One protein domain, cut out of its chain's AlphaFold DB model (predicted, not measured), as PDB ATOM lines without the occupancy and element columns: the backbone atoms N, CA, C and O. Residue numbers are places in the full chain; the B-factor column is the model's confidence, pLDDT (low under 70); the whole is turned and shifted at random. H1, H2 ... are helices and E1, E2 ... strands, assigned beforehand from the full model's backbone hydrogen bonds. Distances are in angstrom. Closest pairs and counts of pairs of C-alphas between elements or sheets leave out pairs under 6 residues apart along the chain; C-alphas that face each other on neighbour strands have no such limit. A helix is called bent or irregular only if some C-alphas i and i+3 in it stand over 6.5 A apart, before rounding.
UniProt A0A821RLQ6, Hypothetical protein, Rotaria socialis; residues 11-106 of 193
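Overview. This is residues 11 to 106 of the 193 residues of the protein "Hypothetical protein" of Rotaria socialis (UniProt A0A821RLQ6). Look first for a small body of two strand hairpins, E1 with E2 and E3 with E4, joined by loops. The long helix H2 runs away from it at one end, with the short H1 at its far end, and at the other end H3 and H4 meet at a corner. The printed part has 96 residues, with four named helices and four named strands in the order H1 H2 E1 E2 E3 E4 H3 H4; the class is mixed and both two-stranded sheets are antiparallel. The whole is loose, with a radius of gyration of the C-alphas of 16.7 A, and elongated, spanning 52 by 32 by 22 A.

Along the chain. Find E1 at residues 40 to 42, 7.1 A, starting at C-alpha 40 (55.090, -34.795, 11.543), and E2 at 52 to 54, 7.2 A. E3 is residues 64 to 66, 6.9 A; E4 is 73 to 75, 7.0 A. H2, residues 19 to 35, runs 24.2 A; H1 begins at C-alpha 11 (66.975, -47.649, -8.658) and covers 11 to 16, 9.9 A. H3 is 88 to 97, 14.4 A; H4 is 99 to 102, 4.5 A, ending at C-alpha 102 (35.949, -47.869, 17.976).

Arrangement. In hairpin E1 and E2, find N 41 and O 53 within hydrogen-bond range at 2.9 A. In hairpin E3 and E4, N 74 and O 65 are 2.8 A apart. E2 and E3 are apart. The closest C-alphas of H2 and E1, Leu 34 and Phe 40, are 6.3 A apart. H1 and H2 are close but not clearly touching, Tyr 14 and Thr 22 having the closest C-alphas at 6.6 A. H3 and H4 touch only at the corner, closest at C-alphas 95 and 102, 5.0 A. H2 and H3 have every O i to N i+4 pair within range, irregular H1, with C-alphas 12 and 15 at 7.3 A, has 0 of 2 but 1 of 3 O i to N i+3 pairs, and H4 is too short for an O i to N i+4 pair.

Size, cuts and confidence. The C-alphas farthest apart, His 15 and Gly 85, are 52.5 A apart. The printed part has no cut, and E4 to H3 is a long link. Mean pLDDT of the printed part is 76.2; look for values under 70 at residues 46 to 47, 59 to 62, 84 to 87, 90 to 91 and 94 to 106.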
ATOM      1  N   SER A  11      66.193 -47.541  -7.419       76.69
ATOM      2  CA  SER A  11      66.975 -47.649  -8.658       76.69
ATOM      3  C   SER A  11      66.708 -48.932  -9.470       76.69
ATOM      4  O   SER A  11      66.879 -48.929 -10.692       76.69
ATOM      5  N   GLU A  12      66.251 -50.009  -8.829       82.19
ATOM      6  CA  GLU A  12      66.067 -51.330  -9.437       82.19
ATOM      7  C   GLU A  12      64.758 -51.473 -10.212       82.19
ATOM      8  O   GLU A  12      64.642 -52.369 -11.044       82.19
ATOM      9  N   TYR A  13      63.775 -50.601  -9.980       84.00
ATOM     10  CA  TYR A  13      62.465 -50.712 -10.628       84.00
ATOM     11  C   TYR A  13      61.966 -49.415 -11.262       84.00
ATOM     12  O   TYR A  13      61.086 -49.486 -12.114       84.00
ATOM     13  N   TYR A  14      62.544 -48.248 -10.952       84.62
ATOM     14  CA  TYR A  14      62.108 -46.966 -11.531       84.62
ATOM     15  C   TYR A  14      62.161 -46.935 -13.063       84.62
ATOM     16  O   TYR A  14      61.320 -46.310 -13.698       84.62
ATOM     17  N   HIS A  15      63.110 -47.649 -13.673       85.06
ATOM     18  CA  HIS A  15      63.225 -47.752 -15.131       85.06
ATOM     19  C   HIS A  15      62.095 -48.570 -15.787       85.06
ATOM     20  O   HIS A  15      61.937 -48.523 -17.005       85.06
ATOM     21  N   LEU A  16      61.327 -49.326 -14.995       86.31
ATOM     22  CA  LEU A  16      60.169 -50.111 -15.432       86.31
ATOM     23  C   LEU A  16      58.846 -49.359 -15.239       86.31
ATOM     24  O   LEU A  16      57.802 -49.850 -15.671       86.31
ATOM     25  N   LEU A  17      58.869 -48.206 -14.564       87.19
ATOM     26  CA  LEU A  17      57.674 -47.442 -14.234       87.19
ATOM     27  C   LEU A  17      57.342 -46.429 -15.331       87.19
ATOM     28  O   LEU A  17      58.219 -45.781 -15.905       87.19
ATOM     29  N   ASP A  18      56.048 -46.270 -15.598       89.75
ATOM     30  CA  ASP A  18      55.552 -45.107 -16.329       89.75
ATOM     31  C   ASP A  18      55.522 -43.866 -15.421       89.75
ATOM     32  O   ASP A  18      55.604 -43.964 -14.198       89.75
ATOM     33  N   THR A  19      55.364 -42.681 -16.014       86.38
ATOM     34  CA  THR A  19      55.382 -41.405 -15.280       86.38
ATOM     35  C   THR A  19      54.382 -41.363 -14.122       86.38
ATOM     36  O   THR A  19      54.697 -40.853 -13.053       86.38
ATOM     37  N   ARG A  20      53.185 -41.939 -14.297       83.38
ATOM     38  CA  ARG A  20      52.147 -41.941 -13.260       83.38
ATOM     39  C   ARG A  20      52.538 -42.845 -12.090       83.38
ATOM     40  O   ARG A  20      52.248 -42.512 -10.941       83.38
ATOM     41  N   LEU A  21      53.124 -44.004 -12.374       84.31
ATOM     42  CA  LEU A  21      53.590 -44.939 -11.357       84.31
ATOM     43  C   LEU A  21      54.811 -44.393 -10.617       84.31
ATOM     44  O   LEU A  21      54.863 -44.528  -9.397       84.31
ATOM     45  N   THR A  22      55.729 -43.724 -11.312       87.38
ATOM     46  CA  THR A  22      56.866 -43.040 -10.684       87.38
ATOM     47  C   THR A  22      56.387 -41.976  -9.700       87.38
ATOM     48  O   THR A  22      56.750 -42.035  -8.529       87.38
ATOM     49  N   ASP A  23      55.467 -41.096 -10.116       83.25
ATOM     50  CA  ASP A  23      54.895 -40.066  -9.237       83.25
ATOM     51  C   ASP A  23      54.213 -40.663  -7.997       83.25
ATOM     52  O   ASP A  23      54.236 -40.080  -6.910       83.25
ATOM     53  N   LEU A  24      53.554 -41.815  -8.152       81.75
ATOM     54  CA  LEU A  24      52.908 -42.513  -7.044       81.75
ATOM     55  C   LEU A  24      53.943 -43.080  -6.069       81.75
ATOM     56  O   LEU A  24      53.792 -42.905  -4.862       81.75
ATOM     57  N   VAL A  25      54.979 -43.748  -6.580       83.69
ATOM     58  CA  VAL A  25      56.053 -44.310  -5.757       83.69
ATOM     59  C   VAL A  25      56.788 -43.203  -5.009       83.69
ATOM     60  O   VAL A  25      56.935 -43.307  -3.793       83.69
ATOM     61  N   ASP A  26      57.161 -42.118  -5.688       86.12
ATOM     62  CA  ASP A  26      57.843 -40.977  -5.070       86.12
ATOM     63  C   ASP A  26      57.015 -40.386  -3.924       86.12
ATOM     64  O   ASP A  26      57.531 -40.150  -2.830       86.12
ATOM     65  N   LYS A  27      55.702 -40.215  -4.130       81.44
ATOM     66  CA  LYS A  27      54.785 -39.757  -3.075       81.44
ATOM     67  C   LYS A  27      54.731 -40.720  -1.896       81.44
ATOM     68  O   LYS A  27      54.735 -40.272  -0.754       81.44
ATOM     69  N   LEU A  28      54.668 -42.027  -2.144       80.44
ATOM     70  CA  LEU A  28      54.623 -43.029  -1.076       80.44
ATOM     71  C   LEU A  28      55.923 -43.050  -0.265       80.44
ATOM     72  O   LEU A  28      55.868 -43.110   0.963       80.44
ATOM     73  N   LEU A  29      57.075 -42.958  -0.931       84.50
ATOM     74  CA  LEU A  29      58.379 -42.896  -0.272       84.50
ATOM     75  C   LEU A  29      58.534 -41.614   0.545       84.50
ATOM     76  O   LEU A  29      58.955 -41.677   1.699       84.50
ATOM     77  N   LEU A  30      58.135 -40.470  -0.015       82.88
ATOM     78  CA  LEU A  30      58.134 -39.196   0.700       82.88
ATOM     79  C   LEU A  30      57.220 -39.249   1.927       82.88
ATOM     80  O   LEU A  30      57.636 -38.860   3.015       82.88
ATOM     81  N   ASN A  31      56.001 -39.768   1.782       84.81
ATOM     82  CA  ASN A  31      55.068 -39.898   2.899       84.81
ATOM     83  C   ASN A  31      55.636 -40.803   3.997       84.81
ATOM     84  O   ASN A  31      55.605 -40.423   5.163       84.81
ATOM     85  N   LYS A  32      56.227 -41.948   3.628       83.50
ATOM     86  CA  LYS A  32      56.899 -42.853   4.573       83.50
ATOM     87  C   LYS A  32      58.059 -42.162   5.295       83.50
ATOM     88  O   LYS A  32      58.233 -42.350   6.497       83.50
ATOM     89  N   TYR A  33      58.846 -41.363   4.578       85.50
ATOM     90  CA  TYR A  33      59.935 -40.589   5.166       85.50
ATOM     91  C   TYR A  33      59.412 -39.538   6.155       85.50
ATOM     92  O   TYR A  33      59.904 -39.458   7.278       85.50
ATOM     93  N   LEU A  34      58.379 -38.781   5.788       84.19
ATOM     94  CA  LEU A  34      57.772 -37.778   6.666       84.19
ATOM     95  C   LEU A  34      57.151 -38.418   7.913       84.19
ATOM     96  O   LEU A  34      57.343 -37.917   9.015       84.19
ATOM     97  N   GLU A  35      56.482 -39.561   7.762       85.00
ATOM     98  CA  GLU A  35      55.913 -40.334   8.875       85.00
ATOM     99  C   GLU A  35      56.958 -40.871   9.858       85.00
ATOM    100  O   GLU A  35      56.615 -41.172  11.000       85.00
ATOM    101  N   SER A  36      58.227 -40.972   9.450       87.31
ATOM    102  CA  SER A  36      59.316 -41.350  10.358       87.31
ATOM    103  C   SER A  36      59.692 -40.239  11.346       87.31
ATOM    104  O   SER A  36      60.335 -40.510  12.360       87.31
ATOM    105  N   SER A  37      59.275 -38.998  11.076       87.44
ATOM    106  CA  SER A  37      59.545 -37.853  11.938       87.44
ATOM    107  C   SER A  37      58.527 -37.753  13.079       87.44
ATOM    108  O   SER A  37      57.315 -37.725  12.861       87.44
ATOM    109  N   GLU A  38      59.009 -37.635  14.320       86.06
ATOM    110  CA  GLU A  38      58.156 -37.556  15.519       86.06
ATOM    111  C   GLU A  38      57.242 -36.324  15.549       86.06
ATOM    112  O   GLU A  38      56.173 -36.368  16.160       86.06
ATOM    113  N   GLU A  39      57.648 -35.247  14.888       89.31
ATOM    114  CA  GLU A  39      56.957 -33.954  14.799       89.31
ATOM    115  C   GLU A  39      55.919 -33.908  13.670       89.31
ATOM    116  O   GLU A  39      55.046 -33.041  13.668       89.31
ATOM    117  N   PHE A  40      55.962 -34.836  12.714       88.56
ATOM    118  CA  PHE A  40      55.090 -34.795  11.543       88.56
ATOM    119  C   PHE A  40      53.729 -35.450  11.798       88.56
ATOM    120  O   PHE A  40      53.644 -36.562  12.319       88.56
ATOM    121  N   ARG A  41      52.633 -34.799  11.394       88.44
ATOM    122  CA  ARG A  41      51.271 -35.342  11.526       88.44
ATOM    123  C   ARG A  41      50.428 -35.104  10.276       88.44
ATOM    124  O   ARG A  41      50.409 -34.009   9.715       88.44
ATOM    125  N   TRP A  42      49.656 -36.125   9.902       87.00
ATOM    126  CA  TRP A  42      48.594 -36.022   8.902       87.00
ATOM    127  C   TRP A  42      47.290 -35.530   9.529       87.00
ATOM    128  O   TRP A  42      46.845 -36.043  10.558       87.00
ATOM    129  N   CYS A  43      46.622 -34.595   8.863       84.69
ATOM    130  CA  CYS A  43      45.294 -34.136   9.228       84.69
ATOM    131  C   CYS A  43      44.238 -35.176   8.834       84.69
ATOM    132  O   CYS A  43      43.816 -35.246   7.677       84.69
ATOM    133  N   LYS A  44      43.746 -35.941   9.814       81.88
ATOM    134  CA  LYS A  44      42.640 -36.896   9.622       81.88
ATOM    135  C   LYS A  44      41.296 -36.318  10.067       81.88
ATOM    136  O   LYS A  44      40.466 -37.027  10.625       81.88
ATOM    137  N   SER A  45      41.082 -35.017   9.859       76.25
ATOM    138  CA  SER A  45      39.783 -34.397  10.136       76.25
ATOM    139  C   SER A  45      38.671 -35.108   9.359       76.25
ATOM    140  O   SER A  45      38.849 -35.451   8.187       76.25
ATOM    141  N   THR A  46      37.493 -35.235   9.975       66.56
ATOM    142  CA  THR A  46      36.264 -35.758   9.348       66.56
ATOM    143  C   THR A  46      35.848 -34.995   8.084       66.56
ATOM    144  O   THR A  46      35.092 -35.508   7.259       66.56
ATOM    145  N   LYS A  47      36.382 -33.782   7.883       68.38
ATOM    146  CA  LYS A  47      36.191 -32.964   6.677       68.38
ATOM    147  C   LYS A  47      37.000 -33.448   5.463       68.38
ATOM    148  O   LYS A  47      36.794 -32.927   4.372       68.38
ATOM    149  N   GLY A  48      37.889 -34.431   5.630       71.00
ATOM    150  CA  GLY A  48      38.657 -35.035   4.535       71.00
ATOM    151  C   GLY A  48      39.808 -34.165   4.023       71.00
ATOM    152  O   GLY A  48      40.039 -34.115   2.821       71.00
ATOM    153  N   CYS A  49      40.503 -33.452   4.917       80.56
ATOM    154  CA  CYS A  49      41.597 -32.547   4.547       80.56
ATOM    155  C   CYS A  49      42.842 -33.290   4.032       80.56
ATOM    156  O   CYS A  49      43.324 -32.983   2.948       80.56
ATOM    157  N   GLY A  50      43.376 -34.251   4.796       78.25
ATOM    158  CA  GLY A  50      44.535 -35.052   4.381       78.25
ATOM    159  C   GLY A  50      45.868 -34.297   4.294       78.25
ATOM    160  O   GLY A  50      46.862 -34.892   3.893       78.25
ATOM    161  N   ALA A  51      45.924 -33.014   4.668       81.75
ATOM    162  CA  ALA A  51      47.163 -32.238   4.668       81.75
ATOM    163  C   ALA A  51      48.151 -32.751   5.728       81.75
ATOM    164  O   ALA A  51      47.752 -33.078   6.846       81.75
ATOM    165  N   GLY A  52      49.438 -32.800   5.389       85.88
ATOM    166  CA  GLY A  52      50.522 -33.117   6.319       85.88
ATOM    167  C   GLY A  52      51.183 -31.849   6.840       85.88
ATOM    168  O   GLY A  52      51.289 -30.867   6.105       85.88
ATOM    169  N   GLN A  53      51.626 -31.850   8.095       89.12
ATOM    170  CA  GLN A  53      52.389 -30.736   8.650       89.12
ATOM    171  C   GLN A  53      53.379 -31.180   9.716       89.12
ATOM    172  O   GLN A  53      53.140 -32.145  10.443       89.12
ATOM    173  N   LEU A  54      54.465 -30.421   9.833       90.12
ATOM    174  CA  LEU A  54      55.349 -30.477  10.986       90.12
ATOM    175  C   LEU A  54      54.704 -29.679  12.116       90.12
ATOM    176  O   LEU A  54      54.248 -28.552  11.923       90.12
ATOM    177  N   VAL A  55      54.607 -30.301  13.280       87.75
ATOM    178  CA  VAL A  55      54.018 -29.701  14.464       87.75
ATOM    179  C   VAL A  55      55.152 -29.176  15.335       87.75
ATOM    180  O   VAL A  55      55.876 -29.939  15.972       87.75
ATOM    181  N   GLU A  56      55.304 -27.856  15.355       80.94
ATOM    182  CA  GLU A  56      56.296 -27.192  16.198       80.94
ATOM    183  C   GLU A  56      56.001 -27.413  17.688       80.94
ATOM    184  O   GLU A  56      54.845 -27.508  18.104       80.94
ATOM    185  N   ASN A  57      57.061 -27.478  18.500       76.31
ATOM    186  CA  ASN A  57      56.984 -27.673  19.954       76.31
ATOM    187  C   ASN A  57      56.194 -28.925  20.368       76.31
ATOM    188  O   ASN A  57      55.562 -28.956  21.421       76.31
ATOM    189  N   TYR A  58      56.251 -29.987  19.558       74.69
ATOM    190  CA  TYR A  58      55.493 -31.215  19.795       74.69
ATOM    191  C   TYR A  58      55.732 -31.868  21.164       74.69
ATOM    192  O   TYR A  58      54.861 -32.570  21.672       74.69
ATOM    193  N   ARG A  59      56.901 -31.625  21.769       69.38
ATOM    194  CA  ARG A  59      57.268 -32.109  23.109       69.38
ATOM    195  C   ARG A  59      56.527 -31.381  24.233       69.38
ATOM    196  O   ARG A  59      56.308 -31.978  25.280       69.38
ATOM    197  N   ASP A  60      56.104 -30.144  23.990       64.12
ATOM    198  CA  ASP A  60      55.361 -29.309  24.939       64.12
ATOM    199  C   ASP A  60      53.841 -29.363  24.694       64.12
ATOM    200  O   ASP A  60      53.049 -28.794  25.452       64.12
ATOM    201  N   LEU A  61      53.402 -30.056  23.636       62.81
ATOM    202  CA  LEU A  61      51.987 -30.203  23.320       62.81
ATOM    203  C   LEU A  61      51.312 -31.195  24.266       62.81
ATOM    204  O   LEU A  61      51.377 -32.410  24.102       62.81
ATOM    205  N   LEU A  62      50.549 -30.649  25.209       56.59
ATOM    206  CA  LEU A  62      49.729 -31.410  26.156       56.59
ATOM    207  C   LEU A  62      48.426 -31.971  25.557       56.59
ATOM    208  O   LEU A  62      47.571 -32.452  26.300       56.59
ATOM    209  N   GLY A  63      48.217 -31.915  24.235       70.56
ATOM    210  CA  GLY A  63      46.981 -32.472  23.685       70.56
ATOM    211  C   GLY A  63      46.761 -32.328  22.188       70.56
ATOM    212  O   GLY A  63      46.642 -33.340  21.494       70.56
ATOM    213  N   TYR A  64      46.670 -31.097  21.683       82.31
ATOM    214  CA  TYR A  64      46.195 -30.843  20.322       82.31
ATOM    215  C   TYR A  64      47.085 -29.896  19.528       82.31
ATOM    216  O   TYR A  64      47.811 -29.084  20.090       82.31
ATOM    217  N   TYR A  65      46.969 -29.979  18.208       86.12
ATOM    218  CA  TYR A  65      47.534 -29.035  17.256       86.12
ATOM    219  C   TYR A  65      46.440 -28.544  16.303       86.12
ATOM    220  O   TYR A  65      45.390 -29.178  16.164       86.12
ATOM    221  N   THR A  66      46.675 -27.415  15.643       88.75
ATOM    222  CA  THR A  66      45.749 -26.862  14.647       88.75
ATOM    223  C   THR A  66      46.289 -27.138  13.252       88.75
ATOM    224  O   THR A  66      47.459 -26.870  12.974       88.75
ATOM    225  N   CYS A  67      45.457 -27.702  12.377       88.56
ATOM    226  CA  CYS A  67      45.847 -27.932  10.990       88.56
ATOM    227  C   CYS A  67      45.943 -26.609  10.222       88.56
ATOM    228  O   CYS A  67      44.956 -25.886  10.151       88.56
ATOM    229  N   HIS A  68      47.078 -26.342   9.575       88.50
ATOM    230  CA  HIS A  68      47.305 -25.117   8.797       88.50
ATOM    231  C   HIS A  68      46.397 -24.977   7.562       88.50
ATOM    232  O   HIS A  68      46.243 -23.883   7.034       88.50
ATOM    233  N   ALA A  69      45.834 -26.083   7.064       85.06
ATOM    234  CA  ALA A  69      45.057 -26.104   5.826       85.06
ATOM    235  C   ALA A  69      43.537 -26.004   6.046       85.06
ATOM    236  O   ALA A  69      42.816 -25.586   5.144       85.06
ATOM    237  N   CYS A  70      43.026 -26.432   7.206       85.62
ATOM    238  CA  CYS A  70      41.578 -26.477   7.476       85.62
ATOM    239  C   CYS A  70      41.169 -25.960   8.864       85.62
ATOM    240  O   CYS A  70      40.001 -26.099   9.254       85.62
ATOM    241  N   ASP A  71      42.133 -25.437   9.624       86.44
ATOM    242  CA  ASP A  71      41.977 -24.851  10.959       86.44
ATOM    243  C   ASP A  71      41.310 -25.774  11.994       86.44
ATOM    244  O   ASP A  71      40.788 -25.331  13.016       86.44
ATOM    245  N   GLN A  72      41.302 -27.089  11.747       84.88
ATOM    246  CA  GLN A  72      40.749 -28.057  12.691       84.88
ATOM    247  C   GLN A  72      41.738 -28.370  13.807       84.88
ATOM    248  O   GLN A  72      42.926 -28.577  13.558       84.88
ATOM    249  N   GLN A  73      41.213 -28.456  15.032       83.94
ATOM    250  CA  GLN A  73      41.955 -28.919  16.202       83.94
ATOM    251  C   GLN A  73      42.000 -30.446  16.202       83.94
ATOM    252  O   GLN A  73      40.960 -31.108  16.239       83.94
ATOM    253  N   LEU A  74      43.207 -30.999  16.171       84.62
ATOM    254  CA  LEU A  74      43.450 -32.435  16.131       84.62
ATOM    255  C   LEU A  74      44.279 -32.863  17.336       84.62
ATOM    256  O   LEU A  74      45.235 -32.188  17.703       84.62
ATOM    257  N   CYS A  75      43.947 -34.008  17.925       84.19
ATOM    258  CA  CYS A  75      44.787 -34.657  18.921       84.19
ATOM    259  C   CYS A  75      46.141 -35.027  18.303       84.19
ATOM    260  O   CYS A  75      46.197 -35.665  17.251       84.19
ATOM    261  N   PHE A  76      47.237 -34.675  18.973       83.94
ATOM    262  CA  PHE A  76      48.585 -34.960  18.486       83.94
ATOM    263  C   PHE A  76      48.904 -36.464  18.467       83.94
ATOM    264  O   PHE A  76      49.535 -36.951  17.528       83.94
ATOM    265  N   ARG A  77      48.422 -37.220  19.464       82.00
ATOM    266  CA  ARG A  77      48.620 -38.677  19.560       82.00
ATOM    267  C   ARG A  77      47.742 -39.444  18.572       82.00
ATOM    268  O   ARG A  77      48.229 -40.315  17.862       82.00
ATOM    269  N   HIS A  78      46.458 -39.100  18.486       77.50
ATOM    270  CA  HIS A  78      45.501 -39.820  17.636       77.50
ATOM    271  C   HIS A  78      45.449 -39.312  16.189       77.50
ATOM    272  O   HIS A  78      44.936 -40.006  15.312       77.50
ATOM    273  N   SER A  79      45.989 -38.119  15.918       74.44
ATOM    274  CA  SER A  79      45.916 -37.429  14.618       74.44
ATOM    275  C   SER A  79      44.485 -37.248  14.092       74.44
ATOM    276  O   SER A  79      44.277 -37.150  12.887       74.44
ATOM    277  N   PHE A  80      43.502 -37.219  14.994       74.88
ATOM    278  CA  PHE A  80      42.064 -37.126  14.722       74.88
ATOM    279  C   PHE A  80      41.450 -35.960  15.506       74.88
ATOM    280  O   PHE A  80      42.176 -35.283  16.229       74.88
ATOM    281  N   GLU A  81      40.149 -35.696  15.362       76.88
ATOM    282  CA  GLU A  81      39.462 -34.605  16.064       76.88
ATOM    283  C   GLU A  81      39.788 -34.562  17.560       76.88
ATOM    284  O   GLU A  81      39.833 -35.584  18.251       76.88
ATOM    285  N   TRP A  82      40.059 -33.351  18.044       78.75
ATOM    286  CA  TRP A  82      40.426 -33.127  19.430       78.75
ATOM    287  C   TRP A  82      39.279 -33.484  20.384       78.75
ATOM    288  O   TRP A  82      38.212 -32.869  20.370       78.75
ATOM    289  N   HIS A  83      39.536 -34.448  21.265       71.75
ATOM    290  CA  HIS A  83      38.619 -34.887  22.310       71.75
ATOM    291  C   HIS A  83      38.720 -33.966  23.539       71.75
ATOM    292  O   HIS A  83      39.410 -34.247  24.518       71.75
ATOM    293  N   LYS A  84      38.030 -32.820  23.476       63.88
ATOM    294  CA  LYS A  84      37.957 -31.848  24.582       63.88
ATOM    295  C   LYS A  84      37.402 -32.510  25.848       63.88
ATOM    296  O   LYS A  84      36.314 -33.071  25.813       63.88
ATOM    297  N   GLY A  85      38.126 -32.384  26.960       55.97
ATOM    298  CA  GLY A  85      37.695 -32.892  28.269       55.97
ATOM    299  C   GLY A  85      38.085 -34.339  28.572       55.97
ATOM    300  O   GLY A  85      37.790 -34.796  29.667       55.97
ATOM    301  N   TYR A  86      38.777 -35.019  27.651       56.72
ATOM    302  CA  TYR A  86      39.321 -36.362  27.856       56.72
ATOM    303  C   TYR A  86      40.829 -36.368  27.619       56.72
ATOM    304  O   TYR A  86      41.323 -35.780  26.648       56.72
ATOM    305  N   THR A  87      41.566 -37.079  28.468       66.19
ATOM    306  CA  THR A  87      42.941 -37.487  28.162       66.19
ATOM    307  C   THR A  87      42.948 -38.522  27.033       66.19
ATOM    308  O   THR A  87      41.928 -39.131  26.715       66.19
ATOM    309  N   CYS A  88      44.105 -38.735  26.398       70.81
ATOM    310  CA  CYS A  88      44.204 -39.741  25.336       70.81
ATOM    311  C   CYS A  88      43.847 -41.148  25.840       70.81
ATOM    312  O   CYS A  88      43.166 -41.885  25.136       70.81
ATOM    313  N   ASP A  89      44.266 -41.496  27.059       74.81
ATOM    314  CA  ASP A  89      44.035 -42.830  27.613       74.81
ATOM    315  C   ASP A  89      42.570 -43.018  28.050       74.81
ATOM    316  O   ASP A  89      42.003 -44.084  27.821       74.81
ATOM    317  N   GLU A  90      41.919 -41.983  28.598       66.19
ATOM    318  CA  GLU A  90      40.469 -42.003  28.867       66.19
ATOM    319  C   GLU A  90      39.664 -42.127  27.570       66.19
ATOM    320  O   GLU A  90      38.711 -42.899  27.502       66.19
ATOM    321  N   PHE A  91      40.074 -41.417  26.516       69.31
ATOM    322  CA  PHE A  91      39.446 -41.517  25.201       69.31
ATOM    323  C   PHE A  91      39.596 -42.921  24.591       69.31
ATOM    324  O   PHE A  91      38.657 -43.446  23.991       69.31
ATOM    325  N   ASP A  92      40.757 -43.558  24.757       75.25
ATOM    326  CA  ASP A  92      40.985 -44.927  24.291       75.25
ATOM    327  C   ASP A  92      40.192 -45.964  25.105       75.25
ATOM    328  O   ASP A  92      39.650 -46.906  24.522       75.25
ATOM    329  N   GLN A  93      40.062 -45.782  26.424       70.88
ATOM    330  CA  GLN A  93      39.222 -46.635  27.275       70.88
ATOM    331  C   GLN A  93      37.737 -46.506  26.928       70.88
ATOM    332  O   GLN A  93      37.054 -47.522  26.796       70.88
ATOM    333  N   GLU A  94      37.255 -45.281  26.720       64.56
ATOM    334  CA  GLU A  94      35.879 -45.016  26.300       64.56
ATOM    335  C   GLU A  94      35.593 -45.662  24.936       64.56
ATOM    336  O   GLU A  94      34.571 -46.328  24.759       64.56
ATOM    337  N   ARG A  95      36.540 -45.578  23.987       65.25
ATOM    338  CA  ARG A  95      36.445 -46.313  22.715       65.25
ATOM    339  C   ARG A  95      36.420 -47.824  22.907       65.25
ATOM    340  O   ARG A  95      35.649 -48.500  22.237       65.25
ATOM    341  N   ALA A  96      37.245 -48.374  23.790       67.06
ATOM    342  CA  ALA A  96      37.281 -49.816  24.018       67.06
ATOM    343  C   ALA A  96      35.973 -50.349  24.632       67.06
ATOM    344  O   ALA A  96      35.566 -51.470  24.326       67.06
ATOM    345  N   GLN A  97      35.313 -49.554  25.479       60.47
ATOM    346  CA  GLN A  97      34.060 -49.920  26.149       60.47
ATOM    347  C   GLN A  97      32.821 -49.693  25.273       60.47
ATOM    348  O   GLN A  97      31.847 -50.433  25.395       60.47
ATOM    349  N   ASN A  98      32.882 -48.731  24.350       55.59
ATOM    350  CA  ASN A  98      31.840 -48.443  23.371       55.59
ATOM    351  C   ASN A  98      32.368 -48.696  21.942       55.59
ATOM    352  O   ASN A  98      32.819 -47.761  21.279       55.59
ATOM    353  N   PRO A  99      32.299 -49.940  21.421       50.47
ATOM    354  CA  PRO A  99      32.846 -50.295  20.108       50.47
ATOM    355  C   PRO A  99      32.221 -49.548  18.917       50.47
ATOM    356  O   PRO A  99      32.838 -49.471  17.851       50.47
ATOM    357  N   ASP A 100      31.045 -48.941  19.096       50.66
ATOM    358  CA  ASP A 100      30.444 -48.016  18.125       50.66
ATOM    359  C   ASP A 100      31.247 -46.702  17.981       50.66
ATOM    360  O   ASP A 100      31.149 -46.029  16.961       50.66
ATOM    361  N   LEU A 101      32.115 -46.369  18.947       49.41
ATOM    362  CA  LEU A 101      33.147 -45.327  18.840       49.41
ATOM    363  C   LEU A 101      34.486 -45.874  18.292       49.41
ATOM    364  O   LEU A 101      35.361 -45.099  17.897       49.41
ATOM    365  N   ALA A 102      34.675 -47.202  18.273       40.38
ATOM    366  CA  ALA A 102      35.949 -47.869  17.976       40.38
ATOM    367  C   ALA A 102      36.146 -48.287  16.512       40.38
ATOM    368  O   ALA A 102      37.281 -48.551  16.115       40.38
ATOM    369  N   SER A 103      35.096 -48.341  15.689       44.62
ATOM    370  CA  SER A 103      35.223 -48.820  14.299       44.62
ATOM    371  C   SER A 103      35.434 -47.734  13.237       44.62
ATOM    372  O   SER A 103      35.624 -48.055  12.065       44.62
ATOM    373  N   ASP A 104      35.506 -46.457  13.620       49.19
ATOM    374  CA  ASP A 104      35.110 -45.407  12.680       49.19
ATOM    375  C   ASP A 104      36.176 -44.344  12.330       49.19
ATOM    376  O   ASP A 104      36.048 -43.689  11.310       49.19
ATOM    377  N   ALA A 105      37.311 -44.180  13.017       47.44
ATOM    378  CA  ALA A 105      38.219 -43.058  12.675       47.44
ATOM    379  C   ALA A 105      38.931 -43.199  11.304       47.44
ATOM    380  O   ALA A 105      39.014 -42.244  10.532       47.44
ATOM    381  N   THR A 106      39.423 -44.396  10.970       39.69
ATOM    382  CA  THR A 106      40.084 -44.667   9.675       39.69
ATOM    383  C   THR A 106      39.069 -45.024   8.587       39.69
ATOM    384  O   THR A 106      39.275 -44.709   7.418       39.69
TER     385      THR A 106